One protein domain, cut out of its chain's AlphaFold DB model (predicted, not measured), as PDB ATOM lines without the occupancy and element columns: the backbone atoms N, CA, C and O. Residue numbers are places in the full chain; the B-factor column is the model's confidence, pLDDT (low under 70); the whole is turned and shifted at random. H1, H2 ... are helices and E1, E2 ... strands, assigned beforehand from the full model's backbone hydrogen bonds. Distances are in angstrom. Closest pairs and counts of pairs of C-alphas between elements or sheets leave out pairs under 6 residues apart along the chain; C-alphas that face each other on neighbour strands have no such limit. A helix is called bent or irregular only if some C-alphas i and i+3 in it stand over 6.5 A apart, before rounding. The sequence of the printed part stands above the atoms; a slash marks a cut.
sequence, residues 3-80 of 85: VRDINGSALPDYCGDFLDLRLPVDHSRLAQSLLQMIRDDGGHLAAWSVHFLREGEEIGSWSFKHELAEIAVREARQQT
ATOM      1  N   VAL A   3     -21.308 -28.841  16.785       89.62
ATOM      2  CA  VAL A   3     -22.633 -28.248  16.592       89.62
ATOM      3  C   VAL A   3     -22.572 -26.830  17.114       89.62
ATOM      4  O   VAL A   3     -22.022 -26.598  18.187       89.62
ATOM      5  N   ARG A   4     -23.088 -25.874  16.351       92.25
ATOM      6  CA  ARG A   4     -23.029 -24.455  16.693       92.25
ATOM      7  C   ARG A   4     -24.415 -23.850  16.774       92.25
ATOM      8  O   ARG A   4     -25.342 -24.293  16.090       92.25
ATOM      9  N   ASP A   5     -24.534 -22.835  17.616       90.25
ATOM     10  CA  ASP A   5     -25.732 -22.024  17.728       90.25
ATOM     11  C   ASP A   5     -25.826 -20.947  16.638       90.25
ATOM     12  O   ASP A   5     -24.948 -20.810  15.780       90.25
ATOM     13  N   ILE A   6     -26.905 -20.162  16.664       88.25
ATOM     14  CA  ILE A   6     -27.133 -19.070  15.704       88.25
ATOM     15  C   ILE A   6     -26.037 -17.991  15.735       88.25
ATOM     16  O   ILE A   6     -25.821 -17.301  14.740       88.25
ATOM     17  N   ASN A   7     -25.324 -17.861  16.854       88.56
ATOM     18  CA  ASN A   7     -24.223 -16.920  17.032       88.56
ATOM     19  C   ASN A   7     -22.869 -17.530  16.630       88.56
ATOM     20  O   ASN A   7     -21.847 -16.849  16.701       88.56
ATOM     21  N   GLY A   8     -22.844 -18.802  16.219       86.62
ATOM     22  CA  GLY A   8     -21.630 -19.545  15.897       86.62
ATOM     23  C   GLY A   8     -20.909 -20.123  17.118       86.62
ATOM     24  O   GLY A   8     -19.806 -20.645  16.967       86.62
ATOM     25  N   SER A   9     -21.508 -20.057  18.308       89.50
ATOM     26  CA  SER A   9     -20.937 -20.637  19.526       89.50
ATOM     27  C   SER A   9     -21.124 -22.149  19.526       89.50
ATOM     28  O   SER A   9     -22.208 -22.637  19.214       89.50
ATOM     29  N   ALA A  10     -20.083 -22.902  19.879       88.12
ATOM     30  CA  ALA A  10     -20.170 -24.356  19.963       88.12
ATOM     31  C   ALA A  10     -21.106 -24.794  21.105       88.12
ATOM     32  O   ALA A  10     -21.032 -24.262  22.213       88.12
ATOM     33  N   LEU A  11     -21.956 -25.784  20.833       86.69
ATOM     34  CA  LEU A  11     -22.820 -26.451  21.801       86.69
ATOM     35  C   LEU A  11     -22.105 -27.719  22.296       86.69
ATOM     36  O   LEU A  11     -22.078 -28.721  21.575       86.69
ATOM     37  N   PRO A  12     -21.504 -27.694  23.499       80.88
ATOM     38  CA  PRO A  12     -20.612 -28.754  23.966       80.88
ATOM     39  C   PRO A  12     -21.318 -30.101  24.151       80.88
ATOM     40  O   PRO A  12     -20.689 -31.132  23.934       80.88
ATOM     41  N   ASP A  13     -22.617 -30.104  24.459       80.69
ATOM     42  CA  ASP A  13     -23.408 -31.327  24.670       80.69
ATOM     43  C   ASP A  13     -23.535 -32.195  23.406       80.69
ATOM     44  O   ASP A  13     -23.803 -33.391  23.488       80.69
ATOM     45  N   TYR A  14     -23.308 -31.598  22.233       76.75
ATOM     46  CA  TYR A  14     -23.370 -32.268  20.936       76.75
ATOM     47  C   TYR A  14     -21.997 -32.409  20.272       76.75
ATOM     48  O   TYR A  14     -21.894 -32.943  19.167       76.75
ATOM     49  N   CYS A  15     -20.927 -31.940  20.912       71.75
ATOM     50  CA  CYS A  15     -19.574 -32.150  20.420       71.75
ATOM     51  C   CYS A  15     -19.119 -33.562  20.803       71.75
ATOM     52  O   CYS A  15     -18.990 -33.889  21.978       71.75
ATOM     53  N   GLY A  16     -18.857 -34.411  19.809       68.56
ATOM     54  CA  GLY A  16     -18.394 -35.773  20.063       68.56
ATOM     55  C   GLY A  16     -17.712 -36.441  18.875       68.56
ATOM     56  O   GLY A  16     -17.833 -36.001  17.725       68.56
ATOM     57  N   ASP A  17     -17.023 -37.539  19.182       68.88
ATOM     58  CA  ASP A  17     -16.327 -38.427  18.237       68.88
ATOM     59  C   ASP A  17     -17.194 -39.621  17.806       68.88
ATOM     60  O   ASP A  17     -16.698 -40.630  17.313       68.88
ATOM     61  N   PHE A  18     -18.511 -39.532  18.013       67.50
ATOM     62  CA  PHE A  18     -19.433 -40.656  17.822       67.50
ATOM     63  C   PHE A  18     -19.535 -41.126  16.360       67.50
ATOM     64  O   PHE A  18     -19.979 -42.238  16.084       67.50
ATOM     65  N   LEU A  19     -19.126 -40.279  15.415       72.94
ATOM     66  CA  LEU A  19     -19.128 -40.580  13.993       72.94
ATOM     67  C   LEU A  19     -17.723 -40.894  13.491       72.94
ATOM     68  O   LEU A  19     -16.836 -40.042  13.542       72.94
ATOM     69  N   ASP A  20     -17.559 -42.080  12.898       80.38
ATOM     70  CA  ASP A  20     -16.381 -42.368  12.088       80.38
ATOM     71  C   ASP A  20     -16.447 -41.557  10.792       80.38
ATOM     72  O   ASP A  20     -17.063 -41.938   9.790       80.38
ATOM     73  N   LEU A  21     -15.784 -40.405  10.818       80.31
ATOM     74  CA  LEU A  21     -15.733 -39.504   9.682       80.31
ATOM     75  C   LEU A  21     -14.993 -40.104   8.493       80.31
ATOM     76  O   LEU A  21     -15.127 -39.542   7.412       80.31
ATOM     77  N   ARG A  22     -14.242 -41.208   8.646       82.69
ATOM     78  CA  ARG A  22     -13.448 -41.855   7.584       82.69
ATOM     79  C   ARG A  22     -14.295 -42.557   6.530       82.69
ATOM     80  O   ARG A  22     -13.769 -42.886   5.467       82.69
ATOM     81  N   LEU A  23     -15.577 -42.774   6.807       81.25
ATOM     82  CA  LEU A  23     -16.489 -43.411   5.868       81.25
ATOM     83  C   LEU A  23     -16.675 -42.547   4.605       81.25
ATOM     84  O   LEU A  23     -16.793 -41.323   4.712       81.25
ATOM     85  N   PRO A  24     -16.717 -43.160   3.405       82.50
ATOM     86  CA  PRO A  24     -16.931 -42.460   2.140       82.50
ATOM     87  C   PRO A  24     -18.424 -42.160   1.944       82.50
ATOM     88  O   PRO A  24     -19.081 -42.708   1.061       82.50
ATOM     89  N   VAL A  25     -18.974 -41.328   2.821       87.00
ATOM     90  CA  VAL A  25     -20.370 -40.881   2.791       87.00
ATOM     91  C   VAL A  25     -20.439 -39.403   2.427       87.00
ATOM     92  O   VAL A  25     -19.444 -38.692   2.500       87.00
ATOM     93  N   ASP A  26     -21.620 -38.930   2.038       90.31
ATOM     94  CA  ASP A  26     -21.871 -37.499   1.870       90.31
ATOM     95  C   ASP A  26     -21.996 -36.839   3.254       90.31
ATOM     96  O   ASP A  26     -23.044 -36.902   3.908       90.31
ATOM     97  N   HIS A  27     -20.901 -36.237   3.725       90.50
ATOM     98  CA  HIS A  27     -20.828 -35.592   5.038       90.50
ATOM     99  C   HIS A  27     -21.787 -34.405   5.175       90.50
ATOM    100  O   HIS A  27     -22.272 -34.156   6.275       90.50
ATOM    101  N   SER A  28     -22.130 -33.712   4.088       90.38
ATOM    102  CA  SER A  28     -23.103 -32.610   4.121       90.38
ATOM    103  C   SER A  28     -24.524 -33.135   4.332       90.38
ATOM    104  O   SER A  28     -25.261 -32.624   5.176       90.38
ATOM    105  N   ARG A  29     -24.897 -34.217   3.637       90.00
ATOM    106  CA  ARG A  29     -26.187 -34.909   3.833       90.00
ATOM    107  C   ARG A  29     -26.318 -35.493   5.242       90.00
ATOM    108  O   ARG A  29     -27.396 -35.499   5.841       90.00
ATOM    109  N   LEU A  30     -25.211 -35.990   5.775       90.06
ATOM    110  CA  LEU A  30     -25.138 -36.506   7.133       90.06
ATOM    111  C   LEU A  30     -25.288 -35.383   8.167       90.06
ATOM    112  O   LEU A  30     -26.059 -35.528   9.111       90.06
ATOM    113  N   ALA A  31     -24.628 -34.242   7.946       91.75
ATOM    114  CA  ALA A  31     -24.748 -33.057   8.793       91.75
ATOM    115  C   ALA A  31     -26.184 -32.513   8.780       91.75
ATOM    116  O   ALA A  31     -26.702 -32.136   9.828       91.75
ATOM    117  N   GLN A  32     -26.853 -32.547   7.621       92.00
ATOM    118  CA  GLN A  32     -28.274 -32.224   7.502       92.00
ATOM    119  C   GLN A  32     -29.134 -33.131   8.382       92.00
ATOM    120  O   GLN A  32     -29.920 -32.640   9.188       92.00
ATOM    121  N   SER A  33     -28.970 -34.446   8.234       89.44
ATOM    122  CA  SER A  33     -29.783 -35.432   8.955       89.44
ATOM    123  C   SER A  33     -29.598 -35.312  10.472       89.44
ATOM    124  O   SER A  33     -30.560 -35.411  11.227       89.44
ATOM    125  N   LEU A  34     -28.371 -35.037  10.923       88.81
ATOM    126  CA  LEU A  34     -28.076 -34.793  12.334       88.81
ATOM    127  C   LEU A  34     -28.663 -33.481  12.837       88.81
ATOM    128  O   LEU A  34     -29.219 -33.460  13.928       88.81
ATOM    129  N   LEU A  35     -28.566 -32.396  12.063       89.75
ATOM    130  CA  LEU A  35     -29.155 -31.119  12.459       89.75
ATOM    131  C   LEU A  35     -30.674 -31.249  12.641       89.75
ATOM    132  O   LEU A  35     -31.216 -30.701  13.596       89.75
ATOM    133  N   GLN A  36     -31.347 -31.991  11.759       88.38
ATOM    134  CA  GLN A  36     -32.776 -32.288  11.885       88.38
ATOM    135  C   GLN A  36     -33.060 -33.104  13.146       88.38
ATOM    136  O   GLN A  36     -33.857 -32.679  13.973       88.38
ATOM    137  N   MET A  37     -32.326 -34.202  13.356       87.75
ATOM    138  CA  MET A  37     -32.477 -35.051  14.541       87.75
ATOM    139  C   MET A  37     -32.280 -34.275  15.850       87.75
ATOM    140  O   MET A  37     -33.116 -34.363  16.738       87.75
ATOM    141  N   ILE A  38     -31.222 -33.465  15.966       86.38
ATOM    142  CA  ILE A  38     -30.938 -32.660  17.168       86.38
ATOM    143  C   ILE A  38     -32.080 -31.679  17.462       86.38
ATOM    144  O   ILE A  38     -32.418 -31.428  18.621       86.38
ATOM    145  N   ARG A  39     -32.668 -31.101  16.412       83.75
ATOM    146  CA  ARG A  39     -33.756 -30.130  16.547       83.75
ATOM    147  C   ARG A  39     -35.097 -30.798  16.849       83.75
ATOM    148  O   ARG A  39     -35.872 -30.217  17.608       83.75
ATOM    149  N   ASP A  40     -35.328 -32.001  16.328       83.31
ATOM    150  CA  ASP A  40     -36.553 -32.781  16.533       83.31
ATOM    151  C   ASP A  40     -36.591 -33.503  17.895       83.31
ATOM    152  O   ASP A  40     -37.656 -33.592  18.502       83.31
ATOM    153  N   ASP A  41     -35.453 -33.992  18.406       73.19
ATOM    154  CA  ASP A  41     -35.401 -34.916  19.557       73.19
ATOM    155  C   ASP A  41     -35.620 -34.245  20.931       73.19
ATOM    156  O   ASP A  41     -35.980 -34.913  21.898       73.19
ATOM    157  N   GLY A  42     -35.466 -32.919  21.061       58.44
ATOM    158  CA  GLY A  42     -35.516 -32.308  22.401       58.44
ATOM    159  C   GLY A  42     -35.671 -30.795  22.514       58.44
ATOM    160  O   GLY A  42     -35.490 -30.256  23.603       58.44
ATOM    161  N   GLY A  43     -36.001 -30.075  21.439       55.94
ATOM    162  CA  GLY A  43     -36.253 -28.631  21.541       55.94
ATOM    163  C   GLY A  43     -34.997 -27.767  21.682       55.94
ATOM    164  O   GLY A  43     -35.100 -26.589  22.033       55.94
ATOM    165  N   HIS A  44     -33.816 -28.289  21.333       63.59
ATOM    166  CA  HIS A  44     -32.619 -27.470  21.139       63.59
ATOM    167  C   HIS A  44     -32.721 -26.689  19.821       63.59
ATOM    168  O   HIS A  44     -31.921 -26.845  18.904       63.59
ATOM    169  N   LEU A  45     -33.694 -25.769  19.759       65.69
ATOM    170  CA  LEU A  45     -33.813 -24.726  18.731       65.69
ATOM    171  C   LEU A  45     -32.540 -23.874  18.625       65.69
ATOM    172  O   LEU A  45     -32.348 -23.175  17.634       65.69
ATOM    173  N   ALA A  46     -31.684 -23.939  19.648       77.94
ATOM    174  CA  ALA A  46     -30.363 -23.347  19.646       77.94
ATOM    175  C   ALA A  46     -29.441 -23.974  18.592       77.94
ATOM    176  O   ALA A  46     -28.611 -23.249  18.065       77.94
ATOM    177  N   ALA A  47     -29.574 -25.263  18.253       86.25
ATOM    178  CA  ALA A  47     -28.736 -25.901  17.242       86.25
ATOM    179  C   ALA A  47     -29.030 -25.315  15.855       86.25
ATOM    180  O   ALA A  47     -30.118 -25.479  15.300       86.25
ATOM    181  N   TRP A  48     -28.042 -24.619  15.300       90.56
ATOM    182  CA  TRP A  48     -28.171 -23.877  14.052       90.56
ATOM    183  C   TRP A  48     -27.351 -24.479  12.920       90.56
ATOM    184  O   TRP A  48     -27.773 -24.436  11.765       90.56
ATOM    185  N   SER A  49     -26.186 -25.047  13.221       92.69
ATOM    186  CA  SER A  49     -25.368 -25.723  12.221       92.69
ATOM    187  C   SER A  49     -24.581 -26.887  12.799       92.69
ATOM    188  O   SER A  49     -24.230 -26.903  13.977       92.69
ATOM    189  N   VAL A  50     -24.299 -27.864  11.943       92.19
ATOM    190  CA  VAL A  50     -23.441 -29.015  12.224       92.19
ATOM    191  C   VAL A  50     -22.259 -28.959  11.268       92.19
ATOM    192  O   VAL A  50     -22.435 -28.784  10.062       92.19
ATOM    193  N   HIS A  51     -21.060 -29.112  11.818       92.88
ATOM    194  CA  HIS A  51     -19.793 -29.075  11.104       92.88
ATOM    195  C   HIS A  51     -19.003 -30.351  11.394       92.88
ATOM    196  O   HIS A  51     -18.770 -30.733  12.549       92.88
ATOM    197  N   PHE A  52     -18.559 -31.014  10.333       91.00
ATOM    198  CA  PHE A  52     -17.647 -32.139  10.420       91.00
ATOM    199  C   PHE A  52     -16.236 -31.693  10.097       91.00
ATOM    200  O   PHE A  52     -15.952 -31.236   8.993       91.00
ATOM    201  N   LEU A  53     -15.357 -31.880  11.075       89.19
ATOM    202  CA  LEU A  53     -13.945 -31.556  10.982       89.19
ATOM    203  C   LEU A  53     -13.141 -32.855  11.020       89.19
ATOM    204  O   LEU A  53     -13.350 -33.677  11.915       89.19
ATOM    205  N   ARG A  54     -12.209 -33.028  10.084       87.38
ATOM    206  CA  ARG A  54     -11.198 -34.090  10.104       87.38
ATOM    207  C   ARG A  54      -9.828 -33.433  10.042       87.38
ATOM    208  O   ARG A  54      -9.582 -32.648   9.141       87.38
ATOM    209  N   GLU A  55      -8.963 -33.731  11.011       86.81
ATOM    210  CA  GLU A  55      -7.606 -33.152  11.081       86.81
ATOM    211  C   GLU A  55      -7.596 -31.605  11.052       86.81
ATOM    212  O   GLU A  55      -6.628 -30.978  10.642       86.81
ATOM    213  N   GLY A  56      -8.685 -30.983  11.523       83.88
ATOM    214  CA  GLY A  56      -8.879 -29.530  11.516       83.88
ATOM    215  C   GLY A  56      -9.502 -28.965  10.233       83.88
ATOM    216  O   GLY A  56      -9.857 -27.789  10.218       83.88
ATOM    217  N   GLU A  57      -9.696 -29.776   9.193       88.06
ATOM    218  CA  GLU A  57     -10.339 -29.366   7.942       88.06
ATOM    219  C   GLU A  57     -11.833 -29.700   7.933       88.06
ATOM    220  O   GLU A  57     -12.243 -30.795   8.327       88.06
ATOM    221  N   GLU A  58     -12.665 -28.765   7.461       90.88
ATOM    222  CA  GLU A  58     -14.096 -29.010   7.273       90.88
ATOM    223  C   GLU A  58     -14.320 -29.909   6.055       90.88
ATOM    224  O   GLU A  58     -14.027 -29.534   4.923       90.88
ATOM    225  N   ILE A  59     -14.861 -31.101   6.301       91.44
ATOM    226  CA  ILE A  59     -15.160 -32.094   5.260       91.44
ATOM    227  C   ILE A  59     -16.642 -32.108   4.866       91.44
ATOM    228  O   ILE A  59     -17.018 -32.735   3.880       91.44
ATOM    229  N   GLY A  60     -17.491 -31.435   5.640       92.00
ATOM    230  CA  GLY A  60     -18.912 -31.297   5.360       92.00
ATOM    231  C   GLY A  60     -19.618 -30.504   6.447       92.00
ATOM    232  O   GLY A  60     -19.270 -30.593   7.627       92.00
ATOM    233  N   SER A  61     -20.618 -29.729   6.052       93.94
ATOM    234  CA  SER A  61     -21.400 -28.923   6.978       93.94
ATOM    235  C   SER A  61     -22.828 -28.743   6.488       93.94
ATOM    236  O   SER A  61     -23.131 -28.830   5.295       93.94
ATOM    237  N   TRP A  62     -23.727 -28.499   7.432       94.44
ATOM    238  CA  TRP A  62     -25.095 -28.105   7.139       94.44
ATOM    239  C   TRP A  62     -25.560 -27.074   8.153       94.44
ATOM    240  O   TRP A  62     -25.267 -27.175   9.342       94.44
ATOM    241  N   SER A  63     -26.295 -26.070   7.686       92.75
ATOM    242  CA  SER A  63     -26.870 -25.044   8.552       92.75
ATOM    243  C   SER A  63     -28.356 -24.906   8.297       92.75
ATOM    244  O   SER A  63     -28.834 -25.113   7.180       92.75
ATOM    245  N   PHE A  64     -29.082 -24.472   9.317       87.19
ATOM    246  CA  PHE A  64     -30.508 -24.237   9.202       87.19
ATOM    247  C   PHE A  64     -30.818 -23.118   8.200       87.19
ATOM    248  O   PHE A  64     -31.799 -23.184   7.468       87.19
ATOM    249  N   LYS A  65     -29.925 -22.129   8.067       86.56
ATOM    250  CA  LYS A  65     -30.017 -21.120   7.001       86.56
ATOM    251  C   LYS A  65     -29.967 -21.748   5.603       86.56
ATOM    252  O   LYS A  65     -30.720 -21.328   4.729       86.56
ATOM    253  N   HIS A  66     -29.086 -22.728   5.393       83.62
ATOM    254  CA  HIS A  66     -29.004 -23.465   4.130       83.62
ATOM    255  C   HIS A  66     -30.292 -24.267   3.899       83.62
ATOM    256  O   HIS A  66     -30.873 -24.186   2.821       83.62
ATOM    257  N   GLU A  67     -30.795 -24.953   4.926       83.19
ATOM    258  CA  GLU A  67     -32.063 -25.689   4.860       83.19
ATOM    259  C   GLU A  67     -33.243 -24.798   4.446       83.19
ATOM    260  O   GLU A  67     -33.969 -25.136   3.513       83.19
ATOM    261  N   LEU A  68     -33.394 -23.628   5.073       81.56
ATOM    262  CA  LEU A  68     -34.443 -22.667   4.723       81.56
ATOM    263  C   LEU A  68     -34.321 -22.170   3.277       81.56
ATOM    264  O   LEU A  68     -35.333 -22.017   2.595       81.56
ATOM    265  N   ALA A  69     -33.098 -21.934   2.796       82.69
ATOM    266  CA  ALA A  69     -32.867 -21.511   1.418       82.69
ATOM    267  C   ALA A  69     -33.237 -22.614   0.411       82.69
ATOM    268  O   ALA A  69     -33.904 -22.337  -0.583       82.69
ATOM    269  N   GLU A  70     -32.865 -23.867   0.681       81.06
ATOM    270  CA  GLU A  70     -33.222 -25.025  -0.151       81.06
ATOM    271  C   GLU A  70     -34.738 -25.254  -0.201       81.06
ATOM    272  O   GLU A  70     -35.289 -25.526  -1.270       81.06
ATOM    273  N   ILE A  71     -35.431 -25.110   0.935       79.44
ATOM    274  CA  ILE A  71     -36.896 -25.199   1.001       79.44
ATOM    275  C   ILE A  71     -37.525 -24.076   0.173       79.44
ATOM    276  O   ILE A  71     -38.324 -24.361  -0.716       79.44
ATOM    277  N   ALA A  72     -37.097 -22.827   0.375       75.31
ATOM    278  CA  ALA A  72     -37.612 -21.683  -0.376       75.31
ATOM    279  C   ALA A  72     -37.395 -21.834  -1.894       75.31
ATOM    280  O   ALA A  72     -38.281 -21.517  -2.684       75.31
ATOM    281  N   VAL A  73     -36.244 -22.364  -2.324       75.94
ATOM    282  CA  VAL A  73     -35.967 -22.647  -3.743       75.94
ATOM    283  C   VAL A  73     -36.890 -23.739  -4.288       75.94
ATOM    284  O   VAL A  73     -37.377 -23.625  -5.416       75.94
ATOM    285  N   ARG A  74     -37.144 -24.801  -3.517       74.50
ATOM    286  CA  ARG A  74     -38.069 -25.872  -3.918       74.50
ATOM    287  C   ARG A  74     -39.499 -25.360  -4.039       74.50
ATOM    288  O   ARG A  74     -40.146 -25.653  -5.041       74.50
ATOM    289  N   GLU A  75     -39.959 -24.568  -3.077       73.56
ATOM    290  CA  GLU A  75     -41.285 -23.948  -3.110       73.56
ATOM    291  C   GLU A  75     -41.417 -22.971  -4.285       73.56
ATOM    292  O   GLU A  75     -42.388 -23.045  -5.038       73.56
ATOM    293  N   ALA A  76     -40.405 -22.134  -4.534       71.12
ATOM    294  CA  ALA A  76     -40.391 -21.224  -5.679       71.12
ATOM    295  C   ALA A  76     -40.466 -21.972  -7.023       71.12
ATOM    296  O   ALA A  76     -41.184 -21.552  -7.927       71.12
ATOM    297  N   ARG A  77     -39.777 -23.114  -7.158       68.25
ATOM    298  CA  ARG A  77     -39.842 -23.953  -8.369       68.25
ATOM    299  C   ARG A  77     -41.204 -24.609  -8.580       68.25
ATOM    300  O   ARG A  77     -41.560 -24.872  -9.724       68.25
ATOM    301  N   GLN A  78     -41.951 -24.881  -7.513       67.00
ATOM    302  CA  GLN A  78     -43.301 -25.446  -7.598       67.00
ATOM    303  C   GLN A  78     -44.365 -24.394  -7.937       67.00
ATOM    304  O   GLN A  78     -45.427 -24.747  -8.442       67.00
ATOM    305  N   GLN A  79     -44.086 -23.113  -7.682       62.72
ATOM    306  CA  GLN A  79     -45.009 -22.008  -7.948       62.72
ATOM    307  C   GLN A  79     -44.911 -21.435  -9.366       62.72
ATOM    308  O   GLN A  79     -45.779 -20.656  -9.753       62.72
ATOM    309  N   THR A  80     -43.905 -21.811 -10.158       51.25
ATOM    310  CA  THR A  80     -43.832 -21.419 -11.569       51.25
ATOM    311  C   THR A  80     -44.780 -22.309 -12.380       51.25
ATOM    312  O   THR A  80     -44.493 -23.501 -12.532       51.25
TER     313      THR A  80
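Overview. This is residues 3 to 80 of the 85 residues of an uncharacterized protein of Bradyrhizobium sp. STM 3843 (UniProt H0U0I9). A two-stranded hairpin, E1 and E2, with helix H1 packed on it makes a small body, and a second helix, H2, runs on from E2 and sticks out as an arm with residues 68 to 80. Before H1, residues 3 to 26 form a long looping stretch with no named element. The printed part has 78 residues, with the order H1, E1, E2, H2; the sheet is antiparallel and the class is mixed, helices and strands. It is only just compact, close to loose, with a radius of gyration of the C-alphas of 13.6 A and spans of 44 by 30 by 21 A, the arm making the length.

Along the chain. The printed part starts at C-alpha 3 (-22.633, -28.248, 16.592). H1, residues 27 to 42, is 23.0 A long and begins at C-alpha 27 (-20.828, -35.592, 5.038). It is neither bent nor irregular, but only just: C-alphas 39 and 42 are 6.5 A apart. E1 is residues 49 to 54, 16.6 A, and E2 is residues 57 to 63, 17.1 A. H2, residues 64 to 79, is 22.6 A long and ends at C-alpha 79 (-45.009, -22.008, -7.948).

Arrangement. E1 and E2 are a hairpin, antiparallel at 167 degrees between their directions; N 52 and O 60 are within hydrogen-bond range at 2.8 A, as are N 62 and O 50 at 2.9 A. H1 and E2 have 15 pairs of C-alphas within 8 A, the closest being Ser 28 and Gly 60 at 4.6 A. H1 and E1 have 8 such pairs, the closest being Ala 31 and Val 50 at 5.5 A. H1 and H2 are close but not clearly touching, about perpendicular at 80 degrees, with the closest C-alphas, Leu 35 and Phe 64, 7.7 A apart. Every O i to N i+4 pair is within hydrogen-bond range in H2, and 11 of 12 are in H1.

Size, cuts and confidence. The two C-alphas farthest apart, those of Glu 55 and Thr 80, are 44.3 A apart. Without the free residues 68 to 80, the body spans 30 by 21 by 19 A. The printed part has no cut; the links E1 to E2 and E2 to H2 are tight, and H1 to E1 is short. The mean pLDDT of the printed part is 82.4, with residues 16 to 18, 42 to 45 and 77 to 80 under 70.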